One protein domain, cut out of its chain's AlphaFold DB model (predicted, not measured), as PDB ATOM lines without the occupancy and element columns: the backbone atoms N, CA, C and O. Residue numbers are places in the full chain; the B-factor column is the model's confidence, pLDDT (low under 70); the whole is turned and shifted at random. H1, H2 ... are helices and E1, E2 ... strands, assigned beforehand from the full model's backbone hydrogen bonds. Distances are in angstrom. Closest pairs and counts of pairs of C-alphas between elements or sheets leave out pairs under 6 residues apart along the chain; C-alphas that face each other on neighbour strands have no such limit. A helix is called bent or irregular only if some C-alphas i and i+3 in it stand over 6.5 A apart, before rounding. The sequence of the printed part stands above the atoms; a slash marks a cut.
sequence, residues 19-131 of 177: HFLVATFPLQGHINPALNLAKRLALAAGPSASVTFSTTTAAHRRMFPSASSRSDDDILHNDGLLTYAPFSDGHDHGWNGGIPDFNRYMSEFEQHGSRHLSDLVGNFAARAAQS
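What this domain is: This is residues 19 to 131 of the 177 residues of an uncharacterized protein of Ananas comosus var. bracteatus (UniProt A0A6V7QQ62). A narrow strip of two parallel strands, E1 and E2, stands between two long helices, with H1 packed along one side of it and H3 passing more loosely on the other, nearer E1. Both long helices run roughly along the strands but point the other way; H3 makes the longest axis, residues 98 to 104 stick out at one end, and a long winding stretch from the small helix H2 to H3 comes back beside E2 with residues 83 to 84. The printed part has 113 residues, with three named helices and two named strands in the order E1, H1, E2, H2, H3; the sheet's order is E1, E2, and the class is mostly helix. The whole is compact, with a radius of gyration of the C-alphas of 14.6 A, yet elongated, spanning 46 by 27 by 26 A.

How they stand to each other: E1, residues 19 to 23, and E2, residues 49 to 54, are parallel neighbours at 19 degrees; N 20 and O 50 are 2.9 A apart and N 52 and O 20 are 2.8 A apart, both within hydrogen-bond range. H1, residues 28 to 48, completes a strand-helix-strand unit, two parallel neighbour strands with a helix between them in the chain, and its crossover is right-handed. The closest C-alphas of H1 and E2 are those of Ala 42 and Val 51, 5.8 A apart. Residues 52 to 53 of E2 pair in parallel with residues 83 to 84, which also pair antiparallel with residues 77 to 78. H2, residues 57 to 63, is apart from E1 and H1. The closest C-alphas of E1 and H3, residues 99 to 130, are those of His 19 and Phe 124, 7.6 A apart. H1 and H3 are apart; E2 and H3 are only just apart, at 8.5 A. Each O i to N i+4 pair is within hydrogen-bond range in H2, as are 13 of 17 in H1 and 26 of 28 in H3.

Where its parts are: E1 begins at C-alpha 19, (-80.325, -4.870, 65.079), and is 12.9 A long. H1 begins at C-alpha 28, (-103.576, 4.282, 65.357), and is 30.2 A long; it has a kink of 41 degrees near residue 42 and is irregular, with C-alphas 44 and 47 9.4 A apart. E2 is 16.2 A long and H2 9.9 A. H3, 45.5 A long, ends at C-alpha 130, (-74.392, -16.782, 60.665); it has a kink of 28 degrees near residue 106 and is irregular, with C-alphas 100 and 103 7.3 A apart.

The domain as a whole: The two C-alphas farthest apart are those of Pro 100 and Ser 131, at 47.5 A. The printed part has no cut. The link from H2 to H3, 35 residues, is long; the other links are tight. The mean pLDDT of the printed part is 88.2, with residues 67 to 75 and residue 131 under 70.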
ATOM      1  N   HIS A  19     -78.964  -4.642  65.565       93.44
ATOM      2  CA  HIS A  19     -80.325  -4.870  65.079       93.44
ATOM      3  C   HIS A  19     -81.307  -4.371  66.135       93.44
ATOM      4  O   HIS A  19     -81.304  -4.862  67.263       93.44
ATOM      5  N   PHE A  20     -82.143  -3.404  65.766       95.38
ATOM      6  CA  PHE A  20     -83.208  -2.891  66.619       95.38
ATOM      7  C   PHE A  20     -84.557  -3.431  66.154       95.38
ATOM      8  O   PHE A  20     -84.874  -3.368  64.969       95.38
ATOM      9  N   LEU A  21     -85.363  -3.915  67.096       96.12
ATOM     10  CA  LEU A  21     -86.756  -4.286  66.868       96.12
ATOM     11  C   LEU A  21     -87.652  -3.292  67.608       96.12
ATOM     12  O   LEU A  21     -87.576  -3.175  68.828       96.12
ATOM     13  N   VAL A  22     -88.495  -2.579  66.867       96.94
ATOM     14  CA  VAL A  22     -89.504  -1.666  67.412       96.94
ATOM     15  C   VAL A  22     -90.867  -2.314  67.220       96.94
ATOM     16  O   VAL A  22     -91.409  -2.290  66.117       96.94
ATOM     17  N   ALA A  23     -91.407  -2.909  68.283       95.50
ATOM     18  CA  ALA A  23     -92.731  -3.525  68.288       95.50
ATOM     19  C   ALA A  23     -93.780  -2.568  68.877       95.50
ATOM     20  O   ALA A  23     -93.501  -1.873  69.856       95.50
ATOM     21  N   THR A  24     -94.981  -2.518  68.296       95.94
ATOM     22  CA  THR A  24     -96.055  -1.627  68.764       95.94
ATOM     23  C   THR A  24     -97.445  -2.255  68.687       95.94
ATOM     24  O   THR A  24     -97.733  -3.081  67.817       95.94
ATOM     25  N   PHE A  25     -98.323  -1.812  69.589       92.44
ATOM     26  CA  PHE A  25     -99.731  -2.198  69.645       92.44
ATOM     27  C   PHE A  25    -100.504  -1.654  68.422       92.44
ATOM     28  O   PHE A  25    -100.240  -0.521  68.003       92.44
ATOM     29  N   PRO A  26    -101.470  -2.399  67.845       89.69
ATOM     30  CA  PRO A  26    -102.090  -2.087  66.552       89.69
ATOM     31  C   PRO A  26    -103.172  -0.995  66.613       89.69
ATOM     32  O   PRO A  26    -104.146  -1.021  65.860       89.69
ATOM     33  N   LEU A  27    -103.011  -0.007  67.496       86.38
ATOM     34  CA  LEU A  27    -103.874   1.170  67.556       86.38
ATOM     35  C   LEU A  27    -103.221   2.356  66.858       86.38
ATOM     36  O   LEU A  27    -102.029   2.620  67.013       86.38
ATOM     37  N   GLN A  28    -104.035   3.132  66.140       77.12
ATOM     38  CA  GLN A  28    -103.576   4.282  65.357       77.12
ATOM     39  C   GLN A  28    -102.758   5.284  66.192       77.12
ATOM     40  O   GLN A  28    -101.765   5.823  65.702       77.12
ATOM     41  N   GLY A  29    -103.122   5.480  67.466       88.94
ATOM     42  CA  GLY A  29    -102.389   6.340  68.404       88.94
ATOM     43  C   GLY A  29    -100.978   5.851  68.763       88.94
ATOM     44  O   GLY A  29    -100.163   6.652  69.202       88.94
ATOM     45  N   HIS A  30    -100.663   4.574  68.537       89.62
ATOM     46  CA  HIS A  30     -99.365   3.964  68.847       89.62
ATOM     47  C   HIS A  30     -98.486   3.750  67.609       89.62
ATOM     48  O   HIS A  30     -97.261   3.863  67.700       89.62
ATOM     49  N   ILE A  31     -99.086   3.479  66.445       93.94
ATOM     50  CA  ILE A  31     -98.343   3.158  65.217       93.94
ATOM     51  C   ILE A  31     -97.487   4.340  64.755       93.94
ATOM     52  O   ILE A  31     -96.281   4.186  64.579       93.94
ATOM     53  N   ASN A  32     -98.072   5.531  64.595       94.56
ATOM     54  CA  ASN A  32     -97.342   6.685  64.056       94.56
ATOM     55  C   ASN A  32     -96.181   7.140  64.961       94.56
ATOM     56  O   ASN A  32     -95.078   7.342  64.445       94.56
ATOM     57  N   PRO A  33     -96.359   7.275  66.292       95.62
ATOM     58  CA  PRO A  33     -95.242   7.587  67.182       95.62
ATOM     59  C   PRO A  33     -94.128   6.537  67.139       95.62
ATOM     60  O   PRO A  33     -92.958   6.902  67.028       95.62
ATOM     61  N   ALA A  34     -94.473   5.246  67.162       96.88
ATOM     62  CA  ALA A  34     -93.487   4.169  67.104       96.88
ATOM     63  C   ALA A  34     -92.752   4.130  65.752       96.88
ATOM     64  O   ALA A  34     -91.541   3.926  65.708       96.88
ATOM     65  N   LEU A  35     -93.453   4.388  64.646       95.19
ATOM     66  CA  LEU A  35     -92.848   4.456  63.318       95.19
ATOM     67  C   LEU A  35     -91.881   5.641  63.211       95.19
ATOM     68  O   LEU A  35     -90.773   5.502  62.697       95.19
ATOM     69  N   ASN A  36     -92.263   6.804  63.746       96.06
ATOM     70  CA  ASN A  36     -91.382   7.969  63.813       96.06
ATOM     71  C   ASN A  36     -90.141   7.699  64.673       96.06
ATOM     72  O   ASN A  36     -89.044   8.124  64.304       96.06
ATOM     73  N   LEU A  37     -90.294   6.977  65.786       97.06
ATOM     74  CA  LEU A  37     -89.174   6.513  66.600       97.06
ATOM     75  C   LEU A  37     -88.248   5.590  65.796       97.06
ATOM     76  O   LEU A  37     -87.044   5.832  65.766       97.06
ATOM     77  N   ALA A  38     -88.793   4.589  65.100       97.06
ATOM     78  CA  ALA A  38     -88.014   3.650  64.293       97.06
ATOM     79  C   ALA A  38     -87.210   4.361  63.192       97.06
ATOM     80  O   ALA A  38     -86.011   4.125  63.051       97.06
ATOM     81  N   LYS A  39     -87.834   5.299  62.469       95.88
ATOM     82  CA  LYS A  39     -87.157   6.113  61.444       95.88
ATOM     83  C   LYS A  39     -86.012   6.931  62.034       95.88
ATOM     84  O   LYS A  39     -84.913   6.940  61.489       95.88
ATOM     85  N   ARG A  40     -86.251   7.602  63.166       96.62
ATOM     86  CA  ARG A  40     -85.215   8.386  63.857       96.62
ATOM     87  C   ARG A  40     -84.065   7.506  64.336       96.62
ATOM     88  O   ARG A  40     -82.917   7.914  64.212       96.62
ATOM     89  N   LEU A  41     -84.363   6.309  64.836       95.69
ATOM     90  CA  LEU A  41     -83.356   5.347  65.274       95.69
ATOM     91  C   LEU A  41     -82.479   4.875  64.108       95.69
ATOM     92  O   LEU A  41     -81.259   4.861  64.245       95.69
ATOM     93  N   ALA A  42     -83.080   4.565  62.956       94.81
ATOM     94  CA  ALA A  42     -82.349   4.159  61.755       94.81
ATOM     95  C   ALA A  42     -81.408   5.270  61.262       94.81
ATOM     96  O   ALA A  42     -80.230   5.030  61.009       94.81
ATOM     97  N   LEU A  43     -81.907   6.509  61.203       94.62
ATOM     98  CA  LEU A  43     -81.113   7.666  60.786       94.62
ATOM     99  C   LEU A  43     -79.985   7.996  61.775       94.62
ATOM    100  O   LEU A  43     -78.889   8.351  61.351       94.62
ATOM    101  N   ALA A  44     -80.235   7.876  63.081       94.31
ATOM    102  CA  ALA A  44     -79.250   8.190  64.113       94.31
ATOM    103  C   ALA A  44     -78.152   7.120  64.241       94.31
ATOM    104  O   ALA A  44     -76.999   7.458  64.498       94.31
ATOM    105  N   ALA A  45     -78.498   5.841  64.076       90.56
ATOM    106  CA  ALA A  45     -77.547   4.738  64.192       90.56
ATOM    107  C   ALA A  45     -76.695   4.541  62.922       90.56
ATOM    108  O   ALA A  45     -75.588   4.001  62.994       90.56
ATOM    109  N   GLY A  46     -77.180   5.015  61.771       87.81
ATOM    110  CA  GLY A  46     -76.436   5.008  60.517       87.81
ATOM    111  C   GLY A  46     -76.219   3.603  59.932       87.81
ATOM    112  O   GLY A  46     -76.909   2.654  60.304       87.81
ATOM    113  N   PRO A  47     -75.241   3.432  59.021       86.25
ATOM    114  CA  PRO A  47     -75.087   2.207  58.222       86.25
ATOM    115  C   PRO A  47     -74.720   0.943  59.012       86.25
ATOM    116  O   PRO A  47     -74.728  -0.152  58.463       86.25
ATOM    117  N   SER A  48     -74.328   1.084  60.280       87.25
ATOM    118  CA  SER A  48     -73.961  -0.040  61.152       87.25
ATOM    119  C   SER A  48     -75.148  -0.603  61.937       87.25
ATOM    120  O   SER A  48     -74.945  -1.451  62.811       87.25
ATOM    121  N   ALA A  49     -76.369  -0.148  61.653       90.88
ATOM    122  CA  ALA A  49     -77.569  -0.661  62.282       90.88
ATOM    123  C   ALA A  49     -78.687  -0.929  61.278       90.88
ATOM    124  O   ALA A  49     -78.907  -0.174  60.335       90.88
ATOM    125  N   SER A  50     -79.455  -1.975  61.560       92.56
ATOM    126  CA  SER A  50     -80.739  -2.229  60.917       92.56
ATOM    127  C   SER A  50     -81.865  -2.032  61.924       92.56
ATOM    128  O   SER A  50     -81.731  -2.355  63.109       92.56
ATOM    129  N   VAL A  51     -82.984  -1.485  61.455       95.81
ATOM    130  CA  VAL A  51     -84.182  -1.290  62.271       95.81
ATOM    131  C   VAL A  51     -85.334  -2.047  61.633       95.81
ATOM    132  O   VAL A  51     -85.670  -1.831  60.469       95.81
ATOM    133  N   THR A  52     -85.934  -2.936  62.418       95.88
ATOM    134  CA  THR A  52     -87.162  -3.639  62.066       95.88
ATOM    135  C   THR A  52     -88.327  -3.036  62.838       95.88
ATOM    136  O   THR A  52     -88.314  -3.009  64.069       95.88
ATOM    137  N   PHE A  53     -89.337  -2.557  62.125       96.50
ATOM    138  CA  PHE A  53     -90.612  -2.141  62.684       96.50
ATOM    139  C   PHE A  53     -91.595  -3.311  62.653       96.50
ATOM    140  O   PHE A  53     -91.722  -4.012  61.650       96.50
ATOM    141  N   SER A  54     -92.295  -3.531  63.758       95.75
ATOM    142  CA  SER A  54     -93.176  -4.677  63.929       95.75
ATOM    143  C   SER A  54     -94.499  -4.249  64.557       95.75
ATOM    144  O   SER A  54     -94.555  -3.513  65.542       95.75
ATOM    145  N   THR A  55     -95.591  -4.684  63.947       95.44
ATOM    146  CA  THR A  55     -96.962  -4.499  64.427       95.44
ATOM    147  C   THR A  55     -97.776  -5.722  64.013       95.44
ATOM    148  O   THR A  55     -97.234  -6.623  63.369       95.44
ATOM    149  N   THR A  56     -99.056  -5.792  64.370       94.75
ATOM    150  CA  THR A  56     -99.853  -6.978  64.035       94.75
ATOM    151  C   THR A  56    -100.071  -7.099  62.532       94.75
ATOM    152  O   THR A  56    -100.132  -6.089  61.823       94.75
ATOM    153  N   THR A  57    -100.232  -8.322  62.025       93.19
ATOM    154  CA  THR A  57    -100.520  -8.589  60.604       93.19
ATOM    155  C   THR A  57    -101.697  -7.758  60.096       93.19
ATOM    156  O   THR A  57    -101.618  -7.144  59.029       93.19
ATOM    157  N   ALA A  58    -102.768  -7.664  60.889       91.94
ATOM    158  CA  ALA A  58    -103.938  -6.865  60.548       91.94
ATOM    159  C   ALA A  58    -103.604  -5.367  60.407       91.94
ATOM    160  O   ALA A  58    -104.056  -4.717  59.462       91.94
ATOM    161  N   ALA A  59    -102.798  -4.807  61.316       92.44
ATOM    162  CA  ALA A  59    -102.361  -3.416  61.227       92.44
ATOM    163  C   ALA A  59    -101.422  -3.180  60.035       92.44
ATOM    164  O   ALA A  59    -101.597  -2.205  59.306       92.44
ATOM    165  N   HIS A  60    -100.485  -4.095  59.785       92.56
ATOM    166  CA  HIS A  60     -99.574  -4.018  58.646       92.56
ATOM    167  C   HIS A  60    -100.330  -4.005  57.308       92.56
ATOM    168  O   HIS A  60    -100.081  -3.145  56.466       92.56
ATOM    169  N   ARG A  61    -101.326  -4.886  57.136       90.69
ATOM    170  CA  ARG A  61    -102.190  -4.914  55.940       90.69
ATOM    171  C   ARG A  61    -102.939  -3.593  55.726       90.69
ATOM    172  O   ARG A  61    -103.060  -3.129  54.596       90.69
ATOM    173  N   ARG A  62    -103.386  -2.937  56.806       89.56
ATOM    174  CA  ARG A  62    -104.014  -1.601  56.739       89.56
ATOM    175  C   ARG A  62    -103.024  -0.497  56.362       89.56
ATOM    176  O   ARG A  62    -103.410   0.435  55.666       89.56
ATOM    177  N   MET A  63    -101.774  -0.585  56.819       89.38
ATOM    178  CA  MET A  63    -100.714   0.368  56.464       89.38
ATOM    179  C   MET A  63    -100.277   0.225  55.002       89.38
ATOM    180  O   MET A  63     -99.983   1.229  54.356       89.38
ATOM    181  N   PHE A  64    -100.276  -1.003  54.474       88.12
ATOM    182  CA  PHE A  64     -99.820  -1.316  53.119       88.12
ATOM    183  C   PHE A  64    -100.866  -2.118  52.320       88.12
ATOM    184  O   PHE A  64    -100.648  -3.294  52.001       88.12
ATOM    185  N   PRO A  65    -101.997  -1.500  51.925       83.19
ATOM    186  CA  PRO A  65    -103.054  -2.198  51.189       83.19
ATOM    187  C   PRO A  65    -102.565  -2.789  49.859       83.19
ATOM    188  O   PRO A  65    -102.961  -3.884  49.481       83.19
ATOM    189  N   SER A  66    -101.650  -2.097  49.174       78.75
ATOM    190  CA  SER A  66    -101.053  -2.547  47.910       78.75
ATOM    191  C   SER A  66    -100.039  -3.683  48.076       78.75
ATOM    192  O   SER A  66     -99.844  -4.465  47.148       78.75
ATOM    193  N   ALA A  67     -99.404  -3.801  49.246       69.00
ATOM    194  CA  ALA A  67     -98.488  -4.899  49.551       69.00
ATOM    195  C   ALA A  67     -99.232  -6.176  49.968       69.00
ATOM    196  O   ALA A  67     -98.675  -7.258  49.852       69.00
ATOM    197  N   SER A  68    -100.498  -6.061  50.382       61.97
ATOM    198  CA  SER A  68    -101.338  -7.191  50.810       61.97
ATOM    199  C   SER A  68    -101.727  -8.140  49.665       61.97
ATOM    200  O   SER A  68    -102.234  -9.226  49.918       61.97
ATOM    201  N   SER A  69    -101.496  -7.738  48.409       57.25
ATOM    202  CA  SER A  69    -101.654  -8.594  47.224       57.25
ATOM    203  C   SER A  69    -100.393  -9.402  46.892       57.25
ATOM    204  O   SER A  69    -100.421 -10.225  45.978       57.25
ATOM    205  N   ARG A  70     -99.272  -9.135  47.576       57.66
ATOM    206  CA  ARG A  70     -98.057  -9.953  47.489       57.66
ATOM    207  C   ARG A  70     -98.241 -11.148  48.419       57.66
ATOM    208  O   ARG A  70     -98.910 -11.031  49.441       57.66
ATOM    209  N   SER A  71     -97.723 -12.297  48.014       52.78
ATOM    210  CA  SER A  71     -97.923 -13.556  48.717       52.78
ATOM    211  C   SER A  71     -97.459 -13.462  50.181       52.78
ATOM    212  O   SER A  71     -96.448 -12.824  50.477       52.78
ATOM    213  N   ASP A  72     -98.234 -14.056  51.101       52.59
ATOM    214  CA  ASP A  72     -98.028 -14.004  52.566       52.59
ATOM    215  C   ASP A  72     -96.660 -14.594  53.009       52.59
ATOM    216  O   ASP A  72     -96.292 -14.501  54.179       52.59
ATOM    217  N   ASP A  73     -95.896 -15.202  52.093       48.88
ATOM    218  CA  ASP A  73     -94.558 -15.759  52.330       48.88
ATOM    219  C   ASP A  73     -93.450 -14.716  52.536       48.88
ATOM    220  O   ASP A  73     -92.438 -15.034  53.170       48.88
ATOM    221  N   ASP A  74     -93.631 -13.471  52.090       54.16
ATOM    222  CA  ASP A  74     -92.635 -12.421  52.313       54.16
ATOM    223  C   ASP A  74     -92.911 -11.711  53.652       54.16
ATOM    224  O   ASP A  74     -93.432 -10.597  53.719       54.16
ATOM    225  N   ILE A  75     -92.548 -12.387  54.752       56.41
ATOM    226  CA  ILE A  75     -92.593 -11.887  56.147       56.41
ATOM    227  C   ILE A  75     -91.904 -10.512  56.283       56.41
ATOM    228  O   ILE A  75     -92.091  -9.821  57.281       56.41
ATOM    229  N   LEU A  76     -91.066 -10.113  55.320       71.69
ATOM    230  CA  LEU A  76     -90.218  -8.932  55.402       71.69
ATOM    231  C   LEU A  76     -90.472  -7.982  54.229       71.69
ATOM    232  O   LEU A  76     -89.964  -8.169  53.130       71.69
ATOM    233  N   HIS A  77     -91.191  -6.894  54.493       78.69
ATOM    234  CA  HIS A  77     -91.250  -5.750  53.580       78.69
ATOM    235  C   HIS A  77     -90.116  -4.763  53.910       78.69
ATOM    236  O   HIS A  77     -89.786  -4.575  55.075       78.69
ATOM    237  N   ASN A  78     -89.493  -4.120  52.921       83.44
ATOM    238  CA  ASN A  78     -88.427  -3.136  53.146       83.44
ATOM    239  C   ASN A  78     -88.674  -1.885  52.289       83.44
ATOM    240  O   ASN A  78     -88.913  -2.008  51.088       83.44
ATOM    241  N   ASP A  79     -88.619  -0.697  52.903       85.69
ATOM    242  CA  ASP A  79     -88.847   0.602  52.239       85.69
ATOM    243  C   ASP A  79     -87.553   1.396  51.956       85.69
ATOM    244  O   ASP A  79     -87.594   2.572  51.597       85.69
ATOM    245  N   GLY A  80     -86.396   0.756  52.120       86.81
ATOM    246  CA  GLY A  80     -85.059   1.333  51.994       86.81
ATOM    247  C   GLY A  80     -84.503   1.908  53.299       86.81
ATOM    248  O   GLY A  80     -83.285   2.032  53.424       86.81
ATOM    249  N   LEU A  81     -85.355   2.220  54.282       92.44
ATOM    250  CA  LEU A  81     -84.939   2.733  55.592       92.44
ATOM    251  C   LEU A  81     -85.231   1.735  56.714       92.44
ATOM    252  O   LEU A  81     -84.394   1.522  57.592       92.44
ATOM    253  N   LEU A  82     -86.419   1.138  56.695       94.44
ATOM    254  CA  LEU A  82     -86.899   0.187  57.684       94.44
ATOM    255  C   LEU A  82     -87.212  -1.153  57.026       94.44
ATOM    256  O   LEU A  82     -87.681  -1.234  55.891       94.44
ATOM    257  N   THR A  83     -86.999  -2.217  57.793       93.88
ATOM    258  CA  THR A  83     -87.616  -3.517  57.521       93.88
ATOM    259  C   THR A  83     -88.911  -3.618  58.322       93.88
ATOM    260  O   THR A  83     -88.958  -3.195  59.470       93.88
ATOM    261  N   TYR A  84     -89.962  -4.175  57.747       93.69
ATOM    262  CA  TYR A  84     -91.245  -4.410  58.391       93.69
ATOM    263  C   TYR A  84     -91.419  -5.909  58.568       93.69
ATOM    264  O   TYR A  84     -91.329  -6.651  57.597       93.69
ATOM    265  N   ALA A  85     -91.655  -6.337  59.805       94.31
ATOM    266  CA  ALA A  85     -91.902  -7.730  60.149       94.31
ATOM    267  C   ALA A  85     -93.211  -7.810  60.945       94.31
ATOM    268  O   ALA A  85     -93.182  -7.594  62.163       94.31
ATOM    269  N   PRO A  86     -94.371  -8.027  60.299       93.69
ATOM    270  CA  PRO A  86     -95.615  -8.213  61.025       93.69
ATOM    271  C   PRO A  86     -95.565  -9.475  61.890       93.69
ATOM    272  O   PRO A  86     -94.890 -10.449  61.557       93.69
ATOM    273  N   PHE A  87     -96.296  -9.455  62.998       93.31
ATOM    274  CA  PHE A  87     -96.494 -10.621  63.856       93.31
ATOM    275  C   PHE A  87     -97.982 -10.934  64.002       93.31
ATOM    276  O   PHE A  87     -98.823 -10.035  63.935       93.31
ATOM    277  N   SER A  88     -98.312 -12.201  64.244       93.12
ATOM    278  CA  SER A  88     -99.694 -12.595  64.508       93.12
ATOM    279  C   SER A  88    -100.041 -12.425  65.986       93.12
ATOM    280  O   SER A  88     -99.304 -12.862  66.874       93.12
ATOM    281  N   ASP A  89    -101.181 -11.785  66.240       92.00
ATOM    282  CA  ASP A  89    -101.818 -11.609  67.550       92.00
ATOM    283  C   ASP A  89    -103.030 -12.544  67.737       92.00
ATOM    284  O   ASP A  89    -103.872 -12.319  68.606       92.00
ATOM    285  N   GLY A  90    -103.152 -13.567  66.882       91.88
ATOM    286  CA  GLY A  90    -104.328 -14.440  66.808       91.88
ATOM    287  C   GLY A  90    -105.490 -13.856  65.991       91.88
ATOM    288  O   GLY A  90    -106.456 -14.566  65.728       91.88
ATOM    289  N   HIS A  91    -105.389 -12.602  65.531       91.88
ATOM    290  CA  HIS A  91    -106.457 -11.871  64.847       91.88
ATOM    291  C   HIS A  91    -105.971 -11.237  63.530       91.88
ATOM    292  O   HIS A  91    -106.227 -10.065  63.246       91.88
ATOM    293  N   ASP A  92    -105.305 -12.017  62.673       89.94
ATOM    294  CA  ASP A  92    -104.635 -11.527  61.450       89.94
ATOM    295  C   ASP A  92    -105.572 -10.920  60.387       89.94
ATOM    296  O   ASP A  92    -105.137 -10.172  59.502       89.94
ATOM    297  N   HIS A  93    -106.870 -11.215  60.476       88.19
ATOM    298  CA  HIS A  93    -107.922 -10.632  59.635       88.19
ATOM    299  C   HIS A  93    -108.590  -9.399  60.266       88.19
ATOM    300  O   HIS A  93    -109.497  -8.807  59.682       88.19
ATOM    301  N   GLY A  94    -108.102  -8.973  61.430       85.31
ATOM    302  CA  GLY A  94    -108.638  -7.878  62.218       85.31
ATOM    303  C   GLY A  94    -109.557  -8.358  63.337       85.31
ATOM    304  O   GLY A  94    -110.289  -9.335  63.205       85.31
ATOM    305  N   TRP A  95    -109.528  -7.617  64.441       84.81
ATOM    306  CA  TRP A  95    -110.443  -7.793  65.558       84.81
ATOM    307  C   TRP A  95    -111.688  -6.919  65.374       84.81
ATOM    308  O   TRP A  95    -111.589  -5.724  65.086       84.81
ATOM    309  N   ASN A  96    -112.856  -7.535  65.531       83.19
ATOM    310  CA  ASN A  96    -114.187  -6.930  65.429       83.19
ATOM    311  C   ASN A  96    -115.004  -7.094  66.726       83.19
ATOM    312  O   ASN A  96    -116.214  -6.864  66.722       83.19
ATOM    313  N   GLY A  97    -114.358  -7.500  67.824       81.50
ATOM    314  CA  GLY A  97    -114.992  -7.619  69.134       81.50
ATOM    315  C   GLY A  97    -115.280  -6.259  69.773       81.50
ATOM    316  O   GLY A  97    -114.684  -5.238  69.434       81.50
ATOM    317  N   GLY A  98    -116.228  -6.246  70.708       84.75
ATOM    318  CA  GLY A  98    -116.538  -5.067  71.516       84.75
ATOM    319  C   GLY A  98    -115.762  -5.036  72.834       84.75
ATOM    320  O   GLY A  98    -114.984  -5.935  73.148       84.75
ATOM    321  N   ILE A  99    -116.062  -4.031  73.665       86.44
ATOM    322  CA  ILE A  99    -115.554  -3.913  75.045       86.44
ATOM    323  C   ILE A  99    -115.672  -5.218  75.867       86.44
ATOM    324  O   ILE A  99    -114.715  -5.528  76.574       86.44
ATOM    325  N   PRO A 100    -116.757  -6.020  75.774       89.06
ATOM    326  CA  PRO A 100    -116.873  -7.258  76.552       89.06
ATOM    327  C   PRO A 100    -115.789  -8.300  76.242       89.06
ATOM    328  O   PRO A 100    -115.372  -9.034  77.135       89.06
ATOM    329  N   ASP A 101    -115.309  -8.347  74.998       91.06
ATOM    330  CA  ASP A 101    -114.307  -9.315  74.540       91.06
ATOM    331  C   ASP A 101    -112.874  -8.770  74.615       91.06
ATOM    332  O   ASP A 101    -111.923  -9.487  74.302       91.06
ATOM    333  N   PHE A 102    -112.695  -7.512  75.034       90.44
ATOM    334  CA  PHE A 102    -111.394  -6.842  75.025       90.44
ATOM    335  C   PHE A 102    -110.356  -7.571  75.887       90.44
ATOM    336  O   PHE A 102    -109.216  -7.738  75.466       90.44
ATOM    337  N   ASN A 103    -110.748  -8.086  77.055       93.44
ATOM    338  CA  ASN A 103    -109.832  -8.833  77.925       93.44
ATOM    339  C   ASN A 103    -109.364 -10.151  77.289       93.44
ATOM    340  O   ASN A 103    -108.200 -10.531  77.440       93.44
ATOM    341  N   ARG A 104    -110.249 -10.837  76.550       93.06
ATOM    342  CA  ARG A 104    -109.878 -12.040  75.792       93.06
ATOM    343  C   ARG A 104    -108.921 -11.673  74.663       93.06
ATOM    344  O   ARG A 104    -107.870 -12.292  74.554       93.06
ATOM    345  N   TYR A 105    -109.246 -10.625  73.904       93.06
ATOM    346  CA  TYR A 105    -108.370 -10.103  72.856       93.06
ATOM    347  C   TYR A 105    -106.973  -9.780  73.393       93.06
ATOM    348  O   TYR A 105    -105.991 -10.227  72.817       93.06
ATOM    349  N   MET A 106    -106.870  -9.072  74.522       94.50
ATOM    350  CA  MET A 106    -105.577  -8.739  75.125       94.50
ATOM    351  C   MET A 106    -104.792  -9.980  75.563       94.50
ATOM    352  O   MET A 106    -103.585 -10.036  75.353       94.50
ATOM    353  N   SER A 107    -105.470 -10.997  76.103       94.81
ATOM    354  CA  SER A 107    -104.824 -12.258  76.499       94.81
ATOM    355  C   SER A 107    -104.257 -13.009  75.288       94.81
ATOM    356  O   SER A 107    -103.123 -13.488  75.312       94.81
ATOM    357  N   GLU A 108    -105.025 -13.083  74.200       94.25
ATOM    358  CA  GLU A 108    -104.588 -13.700  72.944       94.25
ATOM    359  C   GLU A 108    -103.474 -12.877  72.282       94.25
ATOM    360  O   GLU A 108    -102.462 -13.438  71.860       94.25
ATOM    361  N   PHE A 109    -103.590 -11.548  72.293       94.88
ATOM    362  CA  PHE A 109    -102.558 -10.633  71.816       94.88
ATOM    363  C   PHE A 109    -101.227 -10.855  72.545       94.88
ATOM    364  O   PHE A 109    -100.188 -10.977  71.900       94.88
ATOM    365  N   GLU A 110    -101.239 -10.954  73.876       94.81
ATOM    366  CA  GLU A 110    -100.032 -11.206  74.667       94.81
ATOM    367  C   GLU A 110     -99.450 -12.596  74.395       94.81
ATOM    368  O   GLU A 110     -98.240 -12.735  74.200       94.81
ATOM    369  N   GLN A 111    -100.290 -13.630  74.322       96.44
ATOM    370  CA  GLN A 111     -99.841 -15.000  74.085       96.44
ATOM    371  C   GLN A 111     -99.236 -15.176  72.686       96.44
ATOM    372  O   GLN A 111     -98.135 -15.714  72.539       96.44
ATOM    373  N   HIS A 112     -99.958 -14.757  71.648       95.75
ATOM    374  CA  HIS A 112     -99.534 -14.919  70.261       95.75
ATOM    375  C   HIS A 112     -98.430 -13.921  69.904       95.75
ATOM    376  O   HIS A 112     -97.434 -14.305  69.289       95.75
ATOM    377  N   GLY A 113     -98.553 -12.671  70.355       94.25
ATOM    378  CA  GLY A 113     -97.561 -11.630  70.120       94.25
ATOM    379  C   GLY A 113     -96.212 -11.958  70.747       94.25
ATOM    380  O   GLY A 113     -95.189 -11.876  70.071       94.25
ATOM    381  N   SER A 114     -96.187 -12.395  72.012       94.81
ATOM    382  CA  SER A 114     -94.927 -12.725  72.696       94.81
ATOM    383  C   SER A 114     -94.206 -13.909  72.045       94.81
ATOM    384  O   SER A 114     -92.986 -13.855  71.872       94.81
ATOM    385  N   ARG A 115     -94.947 -14.937  71.609       96.06
ATOM    386  CA  ARG A 115     -94.397 -16.070  70.855       96.06
ATOM    387  C   ARG A 115     -93.755 -15.613  69.544       96.06
ATOM    388  O   ARG A 115     -92.560 -15.816  69.360       96.06
ATOM    389  N   HIS A 116     -94.504 -14.931  68.678       93.94
ATOM    390  CA  HIS A 116     -93.988 -14.522  67.367       93.94
ATOM    391  C   HIS A 116     -92.844 -13.505  67.463       93.94
ATOM    392  O   HIS A 116     -91.883 -13.585  66.702       93.94
ATOM    393  N   LEU A 117     -92.904 -12.558  68.405       94.62
ATOM    394  CA  LEU A 117     -91.803 -11.616  68.630       94.62
ATOM    395  C   LEU A 117     -90.545 -12.331  69.139       94.62
ATOM    396  O   LEU A 117     -89.440 -11.971  68.735       94.62
ATOM    397  N   SER A 118     -90.698 -13.363  69.975       95.62
ATOM    398  CA  SER A 118     -89.570 -14.196  70.411       95.62
ATOM    399  C   SER A 118     -88.939 -14.938  69.234       95.62
ATOM    400  O   SER A 118     -87.713 -14.936  69.105       95.62
ATOM    401  N   ASP A 119     -89.755 -15.486  68.334       94.25
ATOM    402  CA  ASP A 119     -89.277 -16.142  67.114       94.25
ATOM    403  C   ASP A 119     -88.539 -15.155  66.199       94.25
ATOM    404  O   ASP A 119     -87.462 -15.463  65.684       94.25
ATOM    405  N   LEU A 120     -89.050 -13.927  66.046       92.75
ATOM    406  CA  LEU A 120     -88.370 -12.868  65.293       92.75
ATOM    407  C   LEU A 120     -86.998 -12.539  65.892       92.75
ATOM    408  O   LEU A 120     -86.005 -12.496  65.163       92.75
ATOM    409  N   VAL A 121     -86.912 -12.354  67.212       93.75
ATOM    410  CA  VAL A 121     -85.637 -12.098  67.901       93.75
ATOM    411  C   VAL A 121     -84.673 -13.273  67.724       93.75
ATOM    412  O   VAL A 121     -83.504 -13.051  67.398       93.75
ATOM    413  N   GLY A 122     -85.152 -14.512  67.872       94.25
ATOM    414  CA  GLY A 122     -84.365 -15.723  67.635       94.25
ATOM    415  C   GLY A 122     -83.821 -15.790  66.208       94.25
ATOM    416  O   GLY A 122     -82.628 -16.026  66.004       94.25
ATOM    417  N   ASN A 123     -84.657 -15.478  65.219       91.06
ATOM    418  CA  ASN A 123     -84.275 -15.439  63.809       91.06
ATOM    419  C   ASN A 123     -83.229 -14.353  63.525       91.06
ATOM    420  O   ASN A 123     -82.265 -14.603  62.796       91.06
ATOM    421  N   PHE A 124     -83.367 -13.161  64.111       88.94
ATOM    422  CA  PHE A 124     -82.366 -12.099  63.971       88.94
ATOM    423  C   PHE A 124     -81.038 -12.472  64.630       88.94
ATOM    424  O   PHE A 124     -79.984 -12.276  64.024       88.94
ATOM    425  N   ALA A 125     -81.073 -13.064  65.824       89.94
ATOM    426  CA  ALA A 125     -79.878 -13.532  66.516       89.94
ATOM    427  C   ALA A 125     -79.161 -14.639  65.726       89.94
ATOM    428  O   ALA A 125     -77.942 -14.582  65.549       89.94
ATOM    429  N   ALA A 126     -79.908 -15.602  65.181       89.69
ATOM    430  CA  ALA A 126     -79.358 -16.667  64.349       89.69
ATOM    431  C   ALA A 126     -78.689 -16.111  63.080       89.69
ATOM    432  O   ALA A 126     -77.574 -16.510  62.751       89.69
ATOM    433  N   ARG A 127     -79.317 -15.142  62.399       85.44
ATOM    434  CA  ARG A 127     -78.736 -14.466  61.223       85.44
ATOM    435  C   ARG A 127     -77.477 -13.667  61.568       85.44
ATOM    436  O   ARG A 127     -76.518 -13.671  60.798       85.44
ATOM    437  N   ALA A 128     -77.453 -13.012  62.729       83.50
ATOM    438  CA  ALA A 128     -76.272 -12.303  63.211       83.50
ATOM    439  C   ALA A 128     -75.111 -13.265  63.522       83.50
ATOM    440  O   ALA A 128     -73.966 -12.949  63.215       83.50
ATOM    441  N   ALA A 129     -75.396 -14.454  64.064       81.88
ATOM    442  CA  ALA A 129     -74.392 -15.495  64.303       81.88
ATOM    443  C   ALA A 129     -73.880 -16.150  63.007       81.88
ATOM    444  O   ALA A 129     -72.719 -16.543  62.929       81.88
ATOM    445  N   GLN A 130     -74.737 -16.252  61.987       75.31
ATOM    446  CA  GLN A 130     -74.392 -16.782  60.665       75.31
ATOM    447  C   GLN A 130     -73.658 -15.767  59.781       75.31
ATOM    448  O   GLN A 130     -73.009 -16.175  58.823       75.31
ATOM    449  N   SER A 131     -73.744 -14.467  60.088       60.81
ATOM    450  CA  SER A 131     -73.006 -13.411  59.392       60.81
ATOM    451  C   SER A 131     -71.527 -13.494  59.783       60.81
ATOM    452  O   SER A 131     -71.158 -13.050  60.875       60.81
TER     453      SER A 131